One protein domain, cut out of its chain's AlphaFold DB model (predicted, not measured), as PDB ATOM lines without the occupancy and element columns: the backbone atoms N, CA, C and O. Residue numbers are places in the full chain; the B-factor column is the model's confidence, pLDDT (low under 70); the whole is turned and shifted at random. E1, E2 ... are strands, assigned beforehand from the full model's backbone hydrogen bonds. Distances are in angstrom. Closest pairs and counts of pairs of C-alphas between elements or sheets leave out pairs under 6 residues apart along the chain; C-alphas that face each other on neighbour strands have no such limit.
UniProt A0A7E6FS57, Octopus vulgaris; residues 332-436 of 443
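What this domain is: This is residues 332 to 436 of the 443 residues of a protein of Octopus vulgaris (UniProt A0A7E6FS57). One antiparallel sheet of eight strands is folded back on itself like a flattened, nearly closed barrel: E3, E2, E5 and E8 make one wall, E6, E1 and E4 the wall facing it, and E7 is the hinge between them. The edge strands E3 and E4 come near each other on the side away from the hinge without pairing. The printed part has 105 residues, with no named helix and eight named strands, E1 to E8 along the chain, in the sheet order E3 E2 E5 E8 E7 E6 E1 E4; the class is all strand. It is compact, with a radius of gyration of the C-alphas of 13.3 A, and spans 39 by 36 by 24 A.

Where its parts are: E1, residues 332 to 338, begins at C-alpha 332, (150.125, 128.540, 89.632). E2 is residues 344 to 353, 28.6 A from first to last C-alpha. E3, residues 356 to 366, is 29.4 A long and bends by 57 degrees at residue 362. E4 is residues 376 to 383, 21.8 A, and E5 residues 389 to 396, 20.6 A. E6 is residues 405 to 410 and E7 residues 413 to 419. E8, residues 430 to 435, ends at C-alpha 435, (133.651, 134.249, 92.976).

How they stand to each other: The sheet is strongly twisted, and the way across it turns by 164 degrees, curled like part of a barrel. E1 is antiparallel to E4, with N 335 and O 379 2.8 A apart, within hydrogen-bond range. E1 is also antiparallel to E6, with N 336 and O 407 at 2.8 A. E6 and E7 are a hairpin, with N 415 and O 408 at 2.8 A. E7 and E8 are a hairpin too, at 130 degrees, with N 434 and O 418 at 2.8 A. E7 is staggered: residues 413 to 417 pair with E6 and 417 to 419 with E8. E8 is antiparallel to E5, with N 433 and O 392 at 2.8 A. E5 is antiparallel to E2, with N 350 and O 393 at 2.8 A. E2 and E3 are a hairpin, with N 358 and O 351 at 2.8 A. The closest C-alphas of E3 and E4 are those of Ser 358 and Thr 383, 6.3 A apart. E6, E7 and E8 form a meander, each strand the antiparallel neighbour of the one before; with E5, the antiparallel neighbour of E8, they form a Greek key.

The domain as a whole: The two C-alphas farthest apart, those of Thr 355 and Thr 370, are 40.0 A apart. The printed part has no cut and no long link. Mean pLDDT of the printed part is 74.2; 28 residues are under 70, among them 367 to 375 and 421 to 429.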
ATOM      1  N   ASN A 332     149.772 127.981  88.335       84.38
ATOM      2  CA  ASN A 332     150.125 128.540  89.632       84.38
ATOM      3  C   ASN A 332     149.150 129.655  90.007       84.38
ATOM      4  O   ASN A 332     148.816 130.513  89.187       84.38
ATOM      5  N   TRP A 333     148.754 129.640  91.273       84.56
ATOM      6  CA  TRP A 333     147.883 130.628  91.876       84.56
ATOM      7  C   TRP A 333     148.468 131.097  93.198       84.56
ATOM      8  O   TRP A 333     149.026 130.307  93.960       84.56
ATOM      9  N   LEU A 334     148.290 132.374  93.490       86.31
ATOM     10  CA  LEU A 334     148.586 132.948  94.786       86.31
ATOM     11  C   LEU A 334     147.262 133.263  95.479       86.31
ATOM     12  O   LEU A 334     146.544 134.172  95.074       86.31
ATOM     13  N   LEU A 335     146.927 132.488  96.507       87.25
ATOM     14  CA  LEU A 335     145.786 132.763  97.365       87.25
ATOM     15  C   LEU A 335     146.180 133.839  98.371       87.25
ATOM     16  O   LEU A 335     147.001 133.584  99.251       87.25
ATOM     17  N   LYS A 336     145.574 135.013  98.259       87.25
ATOM     18  CA  LYS A 336     145.647 136.085  99.245       87.25
ATOM     19  C   LYS A 336     144.491 135.914 100.227       87.25
ATOM     20  O   LYS A 336     143.335 135.850  99.818       87.25
ATOM     21  N   VAL A 337     144.798 135.840 101.515       84.12
ATOM     22  CA  VAL A 337     143.809 135.792 102.597       84.12
ATOM     23  C   VAL A 337     144.102 136.934 103.558       84.12
ATOM     24  O   VAL A 337     145.225 137.046 104.051       84.12
ATOM     25  N   ILE A 338     143.093 137.764 103.824       83.31
ATOM     26  CA  ILE A 338     143.144 138.835 104.819       83.31
ATOM     27  C   ILE A 338     142.270 138.453 106.005       83.31
ATOM     28  O   ILE A 338     141.061 138.263 105.857       83.31
ATOM     29  N   SER A 339     142.871 138.369 107.189       77.81
ATOM     30  CA  SER A 339     142.154 138.075 108.429       77.81
ATOM     31  C   SER A 339     142.707 138.888 109.597       77.81
ATOM     32  O   SER A 339     143.928 138.965 109.744       77.81
ATOM     33  N   PRO A 340     141.832 139.462 110.446       74.00
ATOM     34  CA  PRO A 340     142.239 140.210 111.628       74.00
ATOM     35  C   PRO A 340     142.605 139.309 112.822       74.00
ATOM     36  O   PRO A 340     143.011 139.828 113.855       74.00
ATOM     37  N   GLU A 341     142.437 137.985 112.729       72.38
ATOM     38  CA  GLU A 341     142.614 137.086 113.873       72.38
ATOM     39  C   GLU A 341     144.080 136.703 114.131       72.38
ATOM     40  O   GLU A 341     144.805 136.236 113.243       72.38
ATOM     41  N   GLU A 342     144.486 136.826 115.396       69.62
ATOM     42  CA  GLU A 342     145.819 136.482 115.903       69.62
ATOM     43  C   GLU A 342     145.860 135.060 116.468       69.62
ATOM     44  O   GLU A 342     145.933 134.839 117.674       69.62
ATOM     45  N   HIS A 343     145.777 134.066 115.588       72.25
ATOM     46  CA  HIS A 343     145.834 132.665 115.996       72.25
ATOM     47  C   HIS A 343     146.659 131.820 115.032       72.25
ATOM     48  O   HIS A 343     146.780 132.133 113.851       72.25
ATOM     49  N   GLU A 344     147.182 130.691 115.514       74.88
ATOM     50  CA  GLU A 344     147.630 129.621 114.626       74.88
ATOM     51  C   GLU A 344     146.430 128.744 114.233       74.88
ATOM     52  O   GLU A 344     145.685 128.247 115.087       74.88
ATOM     53  N   ARG A 345     146.226 128.547 112.927       77.38
ATOM     54  CA  ARG A 345     145.183 127.662 112.386       77.38
ATOM     55  C   ARG A 345     145.762 126.788 111.284       77.38
ATOM     56  O   ARG A 345     146.471 127.263 110.405       77.38
ATOM     57  N   THR A 346     145.443 125.496 111.304       76.88
ATOM     58  CA  THR A 346     145.730 124.596 110.177       76.88
ATOM     59  C   THR A 346     144.460 124.374 109.372       76.88
ATOM     60  O   THR A 346     143.441 123.961 109.931       76.88
ATOM     61  N   PHE A 347     144.543 124.573 108.063       77.44
ATOM     62  CA  PHE A 347     143.416 124.422 107.154       77.44
ATOM     63  C   PHE A 347     143.825 123.761 105.834       77.44
ATOM     64  O   PHE A 347     145.001 123.517 105.551       77.44
ATOM     65  N   SER A 348     142.826 123.389 105.044       78.62
ATOM     66  CA  SER A 348     142.982 122.931 103.664       78.62
ATOM     67  C   SER A 348     142.155 123.828 102.755       78.62
ATOM     68  O   SER A 348     141.081 124.263 103.150       78.62
ATOM     69  N   VAL A 349     142.641 124.088 101.550       81.94
ATOM     70  CA  VAL A 349     141.910 124.827 100.520       81.94
ATOM     71  C   VAL A 349     141.380 123.828  99.505       81.94
ATOM     72  O   VAL A 349     142.135 123.000  98.994       81.94
ATOM     73  N   GLU A 350     140.097 123.924  99.206       83.25
ATOM     74  CA  GLU A 350     139.450 123.303  98.060       83.25
ATOM     75  C   GLU A 350     139.107 124.395  97.051       83.25
ATOM     76  O   GLU A 350     138.430 125.359  97.394       83.25
ATOM     77  N   ILE A 351     139.576 124.252  95.819       82.56
ATOM     78  CA  ILE A 351     139.232 125.128  94.700       82.56
ATOM     79  C   ILE A 351     138.226 124.378  93.838       82.56
ATOM     80  O   ILE A 351     138.502 123.250  93.435       82.56
ATOM     81  N   ILE A 352     137.086 124.993  93.545       79.81
ATOM     82  CA  ILE A 352     136.040 124.422  92.697       79.81
ATOM     83  C   ILE A 352     136.140 125.052  91.305       79.81
ATOM     84  O   ILE A 352     136.136 126.278  91.156       79.81
ATOM     85  N   GLN A 353     136.253 124.199  90.287       76.62
ATOM     86  CA  GLN A 353     136.358 124.563  88.874       76.62
ATOM     87  C   GLN A 353     135.327 123.765  88.068       76.62
ATOM     88  O   GLN A 353     135.566 122.623  87.669       76.62
ATOM     89  N   GLY A 354     134.149 124.355  87.855       70.88
ATOM     90  CA  GLY A 354     132.995 123.653  87.285       70.88
ATOM     91  C   GLY A 354     132.498 122.532  88.203       70.88
ATOM     92  O   GLY A 354     132.114 122.795  89.339       70.88
ATOM     93  N   THR A 355     132.500 121.284  87.723       63.88
ATOM     94  CA  THR A 355     132.114 120.089  88.506       63.88
ATOM     95  C   THR A 355     133.287 119.425  89.235       63.88
ATOM     96  O   THR A 355     133.099 118.422  89.925       63.88
ATOM     97  N   LEU A 356     134.500 119.956  89.072       64.88
ATOM     98  CA  LEU A 356     135.733 119.393  89.613       64.88
ATOM     99  C   LEU A 356     136.207 120.193  90.829       64.88
ATOM    100  O   LEU A 356     135.950 121.396  90.929       64.88
ATOM    101  N   SER A 357     136.912 119.527  91.750       65.38
ATOM    102  CA  SER A 357     137.543 120.197  92.886       65.38
ATOM    103  C   SER A 357     138.992 119.767  93.120       65.38
ATOM    104  O   SER A 357     139.348 118.585  93.097       65.38
ATOM    105  N   SER A 358     139.839 120.766  93.368       69.94
ATOM    106  CA  SER A 358     141.277 120.645  93.587       69.94
ATOM    107  C   SER A 358     141.615 120.967  95.044       69.94
ATOM    108  O   SER A 358     141.304 122.046  95.539       69.94
ATOM    109  N   PHE A 359     142.288 120.047  95.746       68.38
ATOM    110  CA  PHE A 359     142.641 120.215  97.162       68.38
ATOM    111  C   PHE A 359     144.131 120.499  97.386       68.38
ATOM    112  O   PHE A 359     145.008 119.745  96.939       68.38
ATOM    113  N   THR A 360     144.395 121.509  98.213       71.81
ATOM    114  CA  THR A 360     145.681 121.770  98.870       71.81
ATOM    115  C   THR A 360     145.499 121.610 100.375       71.81
ATOM    116  O   THR A 360     144.604 122.204 100.964       71.81
ATOM    117  N   ARG A 361     146.308 120.765 101.016       66.44
ATOM    118  CA  ARG A 361     146.131 120.392 102.430       66.44
ATOM    119  C   ARG A 361     147.245 120.958 103.302       66.44
ATOM    120  O   ARG A 361     148.330 121.225 102.804       66.44
ATOM    121  N   HIS A 362     146.985 121.017 104.607       68.31
ATOM    122  CA  HIS A 362     147.980 121.315 105.646       68.31
ATOM    123  C   HIS A 362     148.606 122.715 105.563       68.31
ATOM    124  O   HIS A 362     149.745 122.903 105.978       68.31
ATOM    125  N   LEU A 363     147.849 123.704 105.087       73.44
ATOM    126  CA  LEU A 363     148.274 125.100 105.141       73.44
ATOM    127  C   LEU A 363     148.172 125.600 106.580       73.44
ATOM    128  O   LEU A 363     147.218 125.270 107.292       73.44
ATOM    129  N   LYS A 364     149.160 126.386 107.008       75.81
ATOM    130  CA  LYS A 364     149.181 127.000 108.331       75.81
ATOM    131  C   LYS A 364     149.025 128.506 108.209       75.81
ATOM    132  O   LYS A 364     149.815 129.183 107.560       75.81
ATOM    133  N   TRP A 365     148.005 129.022 108.870       75.12
ATOM    134  CA  TRP A 365     147.891 130.426 109.207       75.12
ATOM    135  C   TRP A 365     148.624 130.652 110.527       75.12
ATOM    136  O   TRP A 365     148.353 129.946 111.494       75.12
ATOM    137  N   ARG A 366     149.560 131.602 110.555       71.25
ATOM    138  CA  ARG A 366     150.283 132.044 111.753       71.25
ATOM    139  C   ARG A 366     150.348 133.564 111.724       71.25
ATOM    140  O   ARG A 366     151.105 134.129 110.924       71.25
ATOM    141  N   ASN A 367     149.535 134.204 112.554       66.75
ATOM    142  CA  ASN A 367     149.595 135.639 112.793       66.75
ATOM    143  C   ASN A 367     149.770 135.879 114.296       66.75
ATOM    144  O   ASN A 367     148.987 135.359 115.084       66.75
ATOM    145  N   PHE A 368     150.823 136.607 114.667       56.16
ATOM    146  CA  PHE A 368     151.229 136.839 116.060       56.16
ATOM    147  C   PHE A 368     151.492 138.326 116.355       56.16
ATOM    148  O   PHE A 368     152.066 138.635 117.396       56.16
ATOM    149  N   CYS A 369     151.156 139.245 115.438       52.69
ATOM    150  CA  CYS A 369     151.441 140.668 115.626       52.69
ATOM    151  C   CYS A 369     150.257 141.562 115.261       52.69
ATOM    152  O   CYS A 369     149.679 141.453 114.175       52.69
ATOM    153  N   THR A 370     150.019 142.516 116.152       48.25
ATOM    154  CA  THR A 370     149.061 143.608 116.044       48.25
ATOM    155  C   THR A 370     149.689 144.709 115.177       48.25
ATOM    156  O   THR A 370     150.724 145.257 115.546       48.25
ATOM    157  N   TYR A 371     149.043 145.040 114.051       43.00
ATOM    158  CA  TYR A 371     149.321 146.131 113.090       43.00
ATOM    159  C   TYR A 371     150.286 145.873 111.906       43.00
ATOM    160  O   TYR A 371     151.419 145.425 112.070       43.00
ATOM    161  N   GLY A 372     149.827 146.246 110.694       53.09
ATOM    162  CA  GLY A 372     150.594 146.303 109.432       53.09
ATOM    163  C   GLY A 372     150.166 145.298 108.344       53.09
ATOM    164  O   GLY A 372     149.120 144.660 108.446       53.09
ATOM    165  N   ASP A 373     151.005 145.108 107.312       51.56
ATOM    166  CA  ASP A 373     150.858 144.085 106.245       51.56
ATOM    167  C   ASP A 373     150.783 142.629 106.775       51.56
ATOM    168  O   ASP A 373     150.565 141.677 106.023       51.56
ATOM    169  N   SER A 374     150.937 142.438 108.088       56.19
ATOM    170  CA  SER A 374     150.864 141.171 108.819       56.19
ATOM    171  C   SER A 374     149.498 140.472 108.748       56.19
ATOM    172  O   SER A 374     149.450 139.249 108.907       56.19
ATOM    173  N   TYR A 375     148.411 141.197 108.448       69.06
ATOM    174  CA  TYR A 375     147.061 140.633 108.265       69.06
ATOM    175  C   TYR A 375     146.850 139.940 106.918       69.06
ATOM    176  O   TYR A 375     145.836 139.265 106.731       69.06
ATOM    177  N   ILE A 376     147.781 140.106 105.974       73.62
ATOM    178  CA  ILE A 376     147.707 139.520 104.640       73.62
ATOM    179  C   ILE A 376     148.654 138.323 104.583       73.62
ATOM    180  O   ILE A 376     149.865 138.450 104.769       73.62
ATOM    181  N   LYS A 377     148.119 137.138 104.284       78.25
ATOM    182  CA  LYS A 377     148.938 135.962 103.972       78.25
ATOM    183  C   LYS A 377     148.707 135.515 102.548       78.25
ATOM    184  O   LYS A 377     147.579 135.477 102.058       78.25
ATOM    185  N   TYR A 378     149.805 135.120 101.924       80.38
ATOM    186  CA  TYR A 378     149.819 134.569 100.586       80.38
ATOM    187  C   TYR A 378     150.164 133.082 100.643       80.38
ATOM    188  O   TYR A 378     151.162 132.690 101.251       80.38
ATOM    189  N   PHE A 379     149.359 132.255  99.982       80.00
ATOM    190  CA  PHE A 379     149.572 130.817  99.864       80.00
ATOM    191  C   PHE A 379     149.717 130.439  98.394       80.00
ATOM    192  O   PHE A 379     148.898 130.815  97.563       80.00
ATOM    193  N   ASN A 380     150.756 129.672  98.065       80.19
ATOM    194  CA  ASN A 380     150.935 129.165  96.707       80.19
ATOM    195  C   ASN A 380     150.044 127.939  96.514       80.19
ATOM    196  O   ASN A 380     150.234 126.925  97.188       80.19
ATOM    197  N   LEU A 381     149.090 128.039  95.598       82.44
ATOM    198  CA  LEU A 381     148.184 126.968  95.213       82.44
ATOM    199  C   LEU A 381     148.428 126.575  93.757       82.44
ATOM    200  O   LEU A 381     148.978 127.339  92.961       82.44
ATOM    201  N   LYS A 382     147.997 125.367  93.402       81.19
ATOM    202  CA  LYS A 382     148.052 124.865  92.031       81.19
ATOM    203  C   LYS A 382     146.718 124.257  91.644       81.19
ATOM    204  O   LYS A 382     146.115 123.538  92.442       81.19
ATOM    205  N   THR A 383     146.302 124.529  90.416       81.31
ATOM    206  CA  THR A 383     145.193 123.832  89.764       81.31
ATOM    207  C   THR A 383     145.667 123.204  88.468       81.31
ATOM    208  O   THR A 383     146.730 123.557  87.955       81.31
ATOM    209  N   TYR A 384     144.898 122.259  87.943       77.44
ATOM    210  CA  TYR A 384     145.248 121.571  86.700       77.44
ATOM    211  C   TYR A 384     144.136 121.709  85.661       77.44
ATOM    212  O   TYR A 384     144.396 121.609  84.466       77.44
ATOM    213  N   GLU A 385     142.909 122.002  86.092       76.19
ATOM    214  CA  GLU A 385     141.768 122.144  85.206       76.19
ATOM    215  C   GLU A 385     141.809 123.427  84.354       76.19
ATOM    216  O   GLU A 385     142.315 124.492  84.741       76.19
ATOM    217  N   ASN A 386     141.204 123.332  83.166       73.38
ATOM    218  CA  ASN A 386     140.975 124.467  82.269       73.38
ATOM    219  C   ASN A 386     139.688 125.241  82.554       73.38
ATOM    220  O   ASN A 386     139.522 126.335  82.023       73.38
ATOM    221  N   LEU A 387     138.821 124.703  83.410       78.12
ATOM    222  CA  LEU A 387     137.568 125.340  83.793       78.12
ATOM    223  C   LEU A 387     137.805 126.562  84.684       78.12
ATOM    224  O   LEU A 387     138.810 126.672  85.389       78.12
ATOM    225  N   GLU A 388     136.856 127.487  84.643       81.50
ATOM    226  CA  GLU A 388     136.887 128.700  85.446       81.50
ATOM    227  C   GLU A 388     136.721 128.380  86.940       81.50
ATOM    228  O   GLU A 388     135.928 127.515  87.311       81.50
ATOM    229  N   ILE A 389     137.476 129.071  87.805       83.69
ATOM    230  CA  ILE A 389     137.316 128.949  89.259       83.69
ATOM    231  C   ILE A 389     136.023 129.656  89.661       83.69
ATOM    232  O   ILE A 389     135.900 130.870  89.477       83.69
ATOM    233  N   THR A 390     135.088 128.895  90.223       84.25
ATOM    234  CA  THR A 390     133.762 129.376  90.633       84.25
ATOM    235  C   THR A 390     133.678 129.614  92.136       84.25
ATOM    236  O   THR A 390     133.048 130.578  92.570       84.25
ATOM    237  N   SER A 391     134.337 128.780  92.943       84.38
ATOM    238  CA  SER A 391     134.308 128.896  94.403       84.38
ATOM    239  C   SER A 391     135.544 128.303  95.080       84.38
ATOM    240  O   SER A 391     136.326 127.563  94.482       84.38
ATOM    241  N   ILE A 392     135.738 128.678  96.343       87.69
ATOM    242  CA  ILE A 392     136.820 128.215  97.209       87.69
ATOM    243  C   ILE A 392     136.226 127.838  98.563       87.69
ATOM    244  O   ILE A 392     135.512 128.638  99.159       87.69
ATOM    245  N   ASN A 393     136.574 126.663  99.084       85.50
ATOM    246  CA  ASN A 393     136.243 126.270 100.451       85.50
ATOM    247  C   ASN A 393     137.514 126.135 101.288       85.50
ATOM    248  O   ASN A 393     138.478 125.474 100.893       85.50
ATOM    249  N   LEU A 394     137.504 126.719 102.481       85.50
ATOM    250  CA  LEU A 394     138.555 126.563 103.475       85.50
ATOM    251  C   LEU A 394     138.087 125.610 104.568       85.50
ATOM    252  O   LEU A 394     137.149 125.901 105.301       85.50
ATOM    253  N   HIS A 395     138.766 124.476 104.680       81.50
ATOM    254  CA  HIS A 395     138.472 123.403 105.623       81.50
ATOM    255  C   HIS A 395     139.438 123.480 106.808       81.50
ATOM    256  O   HIS A 395     140.583 123.022 106.718       81.50
ATOM    257  N   PHE A 396     138.999 124.067 107.913       78.81
ATOM    258  CA  PHE A 396     139.752 124.192 109.157       78.81
ATOM    259  C   PHE A 396     139.697 122.894 109.969       78.81
ATOM    260  O   PHE A 396     138.718 122.153 109.938       78.81
ATOM    261  N   LYS A 397     140.773 122.585 110.702       72.12
ATOM    262  CA  LYS A 397     140.785 121.403 111.585       72.12
ATOM    263  C   LYS A 397     139.895 121.561 112.821       72.12
ATOM    264  O   LYS A 397     139.354 120.561 113.279       72.12
ATOM    265  N   ASN A 398     139.790 122.784 113.339       69.88
ATOM    266  CA  ASN A 398     139.059 123.118 114.559       69.88
ATOM    267  C   ASN A 398     138.043 124.219 114.215       69.88
ATOM    268  O   ASN A 398     137.081 123.967 113.498       69.88
ATOM    269  N   GLU A 399     138.303 125.446 114.658       71.06
ATOM    270  CA  GLU A 399     137.479 126.621 114.391       71.06
ATOM    271  C   GLU A 399     137.883 127.310 113.089       71.06
ATOM    272  O   GLU A 399     139.067 127.346 112.725       71.06
ATOM    273  N   SER A 400     136.882 127.866 112.408       70.25
ATOM    274  CA  SER A 400     137.095 128.749 111.271       70.25
ATOM    275  C   SER A 400     137.764 130.055 111.687       70.25
ATOM    276  O   SER A 400     137.649 130.509 112.821       70.25
ATOM    277  N   LEU A 401     138.504 130.628 110.744       74.75
ATOM    278  CA  LEU A 401     139.125 131.941 110.865       74.75
ATOM    279  C   LEU A 401     138.158 132.993 110.305       74.75
ATOM    280  O   LEU A 401     137.649 132.810 109.192       74.75
ATOM    281  N   LYS A 402     137.930 134.113 111.000       77.50
ATOM    282  CA  LYS A 402     137.251 135.272 110.398       77.50
ATOM    283  C   LYS A 402     138.100 135.815 109.256       77.50
ATOM    284  O   LYS A 402     139.213 136.282 109.472       77.50
ATOM    285  N   ILE A 403     137.574 135.775 108.039       79.62
ATOM    286  CA  ILE A 403     138.262 136.238 106.830       79.62
ATOM    287  C   ILE A 403     137.522 137.457 106.296       79.62
ATOM    288  O   ILE A 403     136.320 137.386 106.047       79.62
ATOM    289  N   ASN A 404     138.252 138.559 106.135       79.19
ATOM    290  CA  ASN A 404     137.724 139.817 105.614       79.19
ATOM    291  C   ASN A 404     137.776 139.853 104.083       79.19
ATOM    292  O   ASN A 404     136.831 140.298 103.446       79.19
ATOM    293  N   GLU A 405     138.877 139.386 103.492       83.44
ATOM    294  CA  GLU A 405     139.053 139.329 102.039       83.44
ATOM    295  C   GLU A 405     139.767 138.035 101.657       83.44
ATOM    296  O   GLU A 405     140.702 137.593 102.331       83.44
ATOM    297  N   ILE A 406     139.333 137.441 100.551       87.31
ATOM    298  CA  ILE A 406     140.001 136.308  99.930       87.31
ATOM    299  C   ILE A 406     140.044 136.515  98.416       87.31
ATOM    300  O   ILE A 406     139.041 136.846  97.775       87.31
ATOM    301  N   SER A 407     141.224 136.335  97.835       88.31
ATOM    302  CA  SER A 407     141.401 136.443  96.393       88.31
ATOM    303  C   SER A 407     142.424 135.451  95.860       88.31
ATOM    304  O   SER A 407     143.326 134.999  96.566       88.31
ATOM    305  N   MET A 408     142.256 135.080  94.594       87.50
ATOM    306  CA  MET A 408     143.182 134.243  93.841       87.50
ATOM    307  C   MET A 408     143.829 135.078  92.755       87.50
ATOM    308  O   MET A 408     143.140 135.622  91.896       87.50
ATOM    309  N   ILE A 409     145.151 135.139  92.779       85.12
ATOM    310  CA  ILE A 409     145.944 135.918  91.838       85.12
ATOM    311  C   ILE A 409     146.684 134.947  90.918       85.12
ATOM    312  O   ILE A 409     147.333 134.010  91.388       85.12
ATOM    313  N   SER A 410     146.606 135.163  89.608       82.38
ATOM    314  CA  SER A 410     147.460 134.483  88.631       82.38
ATOM    315  C   SER A 410     147.959 135.483  87.605       82.38
ATOM    316  O   SER A 410     147.162 136.144  86.944       82.38
ATOM    317  N   ASN A 411     149.281 135.592  87.471       75.44
ATOM    318  CA  ASN A 411     149.970 136.565  86.621       75.44
ATOM    319  C   ASN A 411     149.496 138.014  86.862       75.44
ATOM    320  O   ASN A 411     150.067 138.703  87.698       75.44
ATOM    321  N   TYR A 412     148.439 138.448  86.162       69.81
ATOM    322  CA  TYR A 412     147.890 139.811  86.172       69.81
ATOM    323  C   TYR A 412     146.382 139.872  86.461       69.81
ATOM    324  O   TYR A 412     145.774 140.937  86.362       69.81
ATOM    325  N   THR A 413     145.747 138.743  86.777       78.50
ATOM    326  CA  THR A 413     144.320 138.684  87.102       78.50
ATOM    327  C   THR A 413     144.129 138.326  88.567       78.50
ATOM    328  O   THR A 413     144.668 137.337  89.060       78.50
ATOM    329  N   GLU A 414     143.346 139.146  89.264       85.50
ATOM    330  CA  GLU A 414     142.876 138.878  90.620       85.50
ATOM    331  C   GLU A 414     141.388 138.519  90.570       85.50
ATOM    332  O   GLU A 414     140.555 139.292  90.089       85.50
ATOM    333  N   PHE A 415     141.051 137.338  91.079       84.25
ATOM    334  CA  PHE A 415     139.679 136.907  91.302       84.25
ATOM    335  C   PHE A 415     139.352 137.090  92.772       84.25
ATOM    336  O   PHE A 415     139.956 136.440  93.622       84.25
ATOM    337  N   LYS A 416     138.404 137.972  93.074       88.19
ATOM    338  CA  LYS A 416     137.906 138.169  94.436       88.19
ATOM    339  C   LYS A 416     136.739 137.233  94.707       88.19
ATOM    340  O   LYS A 416     135.971 136.924  93.793       88.19
ATOM    341  N   PHE A 417     136.611 136.796  95.951       87.06
ATOM    342  CA  PHE A 417     135.525 135.923  96.375       87.06
ATOM    343  C   PHE A 417     134.798 136.530  97.572       87.06
ATOM    344  O   PHE A 417     135.430 137.068  98.479       87.06
ATOM    345  N   ASN A 418     133.474 136.409  97.571       85.88
ATOM    346  CA  ASN A 418     132.628 136.767  98.699       85.88
ATOM    347  C   ASN A 418     132.301 135.520  99.506       85.88
ATOM    348  O   ASN A 418     132.129 134.432  98.954       85.88
ATOM    349  N   ARG A 419     132.211 135.678 100.825       81.56
ATOM    350  CA  ARG A 419     131.731 134.611 101.700       81.56
ATOM    351  C   ARG A 419     130.299 134.269 101.296       81.56
ATOM    352  O   ARG A 419     129.489 135.169 101.107       81.56
ATOM    353  N   ASN A 420     130.002 132.983 101.155       75.00
ATOM    354  CA  ASN A 420     128.626 132.557 100.937       75.00
ATOM    355  C   ASN A 420     127.832 132.913 102.204       75.00
ATOM    356  O   ASN A 420     128.225 132.484 103.290       75.00
ATOM    357  N   GLU A 421     126.786 133.740 102.080       57.25
ATOM    358  CA  GLU A 421     125.905 134.073 103.206       57.25
ATOM    359  C   GLU A 421     125.352 132.779 103.820       57.25
ATOM    360  O   GLU A 421     125.009 131.836 103.103       57.25
ATOM    361  N   ASP A 422     125.373 132.707 105.151       46.62
ATOM    362  CA  ASP A 422     125.210 131.476 105.921       46.62
ATOM    363  C   ASP A 422     123.927 130.707 105.535       46.62
ATOM    364  O   ASP A 422     122.815 131.102 105.884       46.62
ATOM    365  N   SER A 423     124.064 129.534 104.899       38.66
ATOM    366  CA  SER A 423     123.034 128.501 105.031       38.66
ATOM    367  C   SER A 423     123.198 127.899 106.424       38.66
ATOM    368  O   SER A 423     124.218 127.272 106.717       38.66
ATOM    369  N   SER A 424     122.206 128.124 107.274       43.59
ATOM    370  CA  SER A 424     122.131 127.874 108.717       43.59
ATOM    371  C   SER A 424     122.321 126.418 109.199       43.59
ATOM    372  O   SER A 424     121.816 126.061 110.261       43.59
ATOM    373  N   THR A 425     123.056 125.554 108.489       42.56
ATOM    374  CA  THR A 425     123.131 124.115 108.813       42.56
ATOM    375  C   THR A 425     124.462 123.382 108.583       42.56
ATOM    376  O   THR A 425     124.477 122.162 108.753       42.56
ATOM    377  N   HIS A 426     125.610 124.019 108.301       41.97
ATOM    378  CA  HIS A 426     126.850 123.242 108.091       41.97
ATOM    379  C   HIS A 426     128.112 123.738 108.815       41.97
ATOM    380  O   HIS A 426     128.553 124.861 108.630       41.97
ATOM    381  N   ASN A 427     128.682 122.820 109.618       48.91
ATOM    382  CA  ASN A 427     130.040 122.755 110.178       48.91
ATOM    383  C   ASN A 427     130.794 124.090 110.303       48.91
ATOM    384  O   ASN A 427     131.393 124.562 109.342       48.91
ATOM    385  N   SER A 428     130.931 124.585 111.540       56.78
ATOM    386  CA  SER A 428     131.758 125.749 111.922       56.78
ATOM    387  C   SER A 428     133.240 125.672 111.506       56.78
ATOM    388  O   SER A 428     133.985 126.639 111.676       56.78
ATOM    389  N   SER A 429     133.670 124.533 110.957       66.69
ATOM    390  CA  SER A 429     135.009 124.240 110.460       66.69
ATOM    391  C   SER A 429     135.192 124.452 108.950       66.69
ATOM    392  O   SER A 429     136.323 124.346 108.481       66.69
ATOM    393  N   VAL A 430     134.147 124.765 108.170       76.69
ATOM    394  CA  VAL A 430     134.270 125.026 106.720       76.69
ATOM    395  C   VAL A 430     133.774 126.429 106.376       76.69
ATOM    396  O   VAL A 430     132.632 126.769 106.655       76.69
ATOM    397  N   ALA A 431     134.618 127.235 105.726       78.94
ATOM    398  CA  ALA A 431     134.249 128.553 105.206       78.94
ATOM    399  C   ALA A 431     134.227 128.527 103.670       78.94
ATOM    400  O   ALA A 431     135.268 128.330 103.042       78.94
ATOM    401  N   GLY A 432     133.043 128.695 103.075       83.19
ATOM    402  CA  GLY A 432     132.840 128.702 101.623       83.19
ATOM    403  C   GLY A 432     132.781 130.115 101.042       83.19
ATOM    404  O   GLY A 432     132.170 131.011 101.627       83.19
ATOM    405  N   PHE A 433     133.394 130.299  99.875       85.56
ATOM    406  CA  PHE A 433     133.473 131.573  99.170       85.56
ATOM    407  C   PHE A 433     133.143 131.391  97.687       85.56
ATOM    408  O   PHE A 433     133.676 130.494  97.034       85.56
ATOM    409  N   SER A 434     132.294 132.250  97.134       85.44
ATOM    410  CA  SER A 434     131.922 132.269  95.717       85.44
ATOM    411  C   SER A 434     132.580 133.441  95.008       85.44
ATOM    412  O   SER A 434     132.798 134.510  95.581       85.44
ATOM    413  N   ARG A 435     132.965 133.228  93.753       82.88
ATOM    414  CA  ARG A 435     133.651 134.249  92.976       82.88
ATOM    415  C   ARG A 435     132.726 135.431  92.704       82.88
ATOM    416  O   ARG A 435     131.605 135.258  92.241       82.88
ATOM    417  N   ILE A 436     133.257 136.635  92.886       82.62
ATOM    418  CA  ILE A 436     132.617 137.865  92.435       82.62
ATOM    419  C   ILE A 436     132.817 137.937  90.917       82.62
ATOM    420  O   ILE A 436     133.943 138.078  90.425       82.62
TER     421      ILE A 436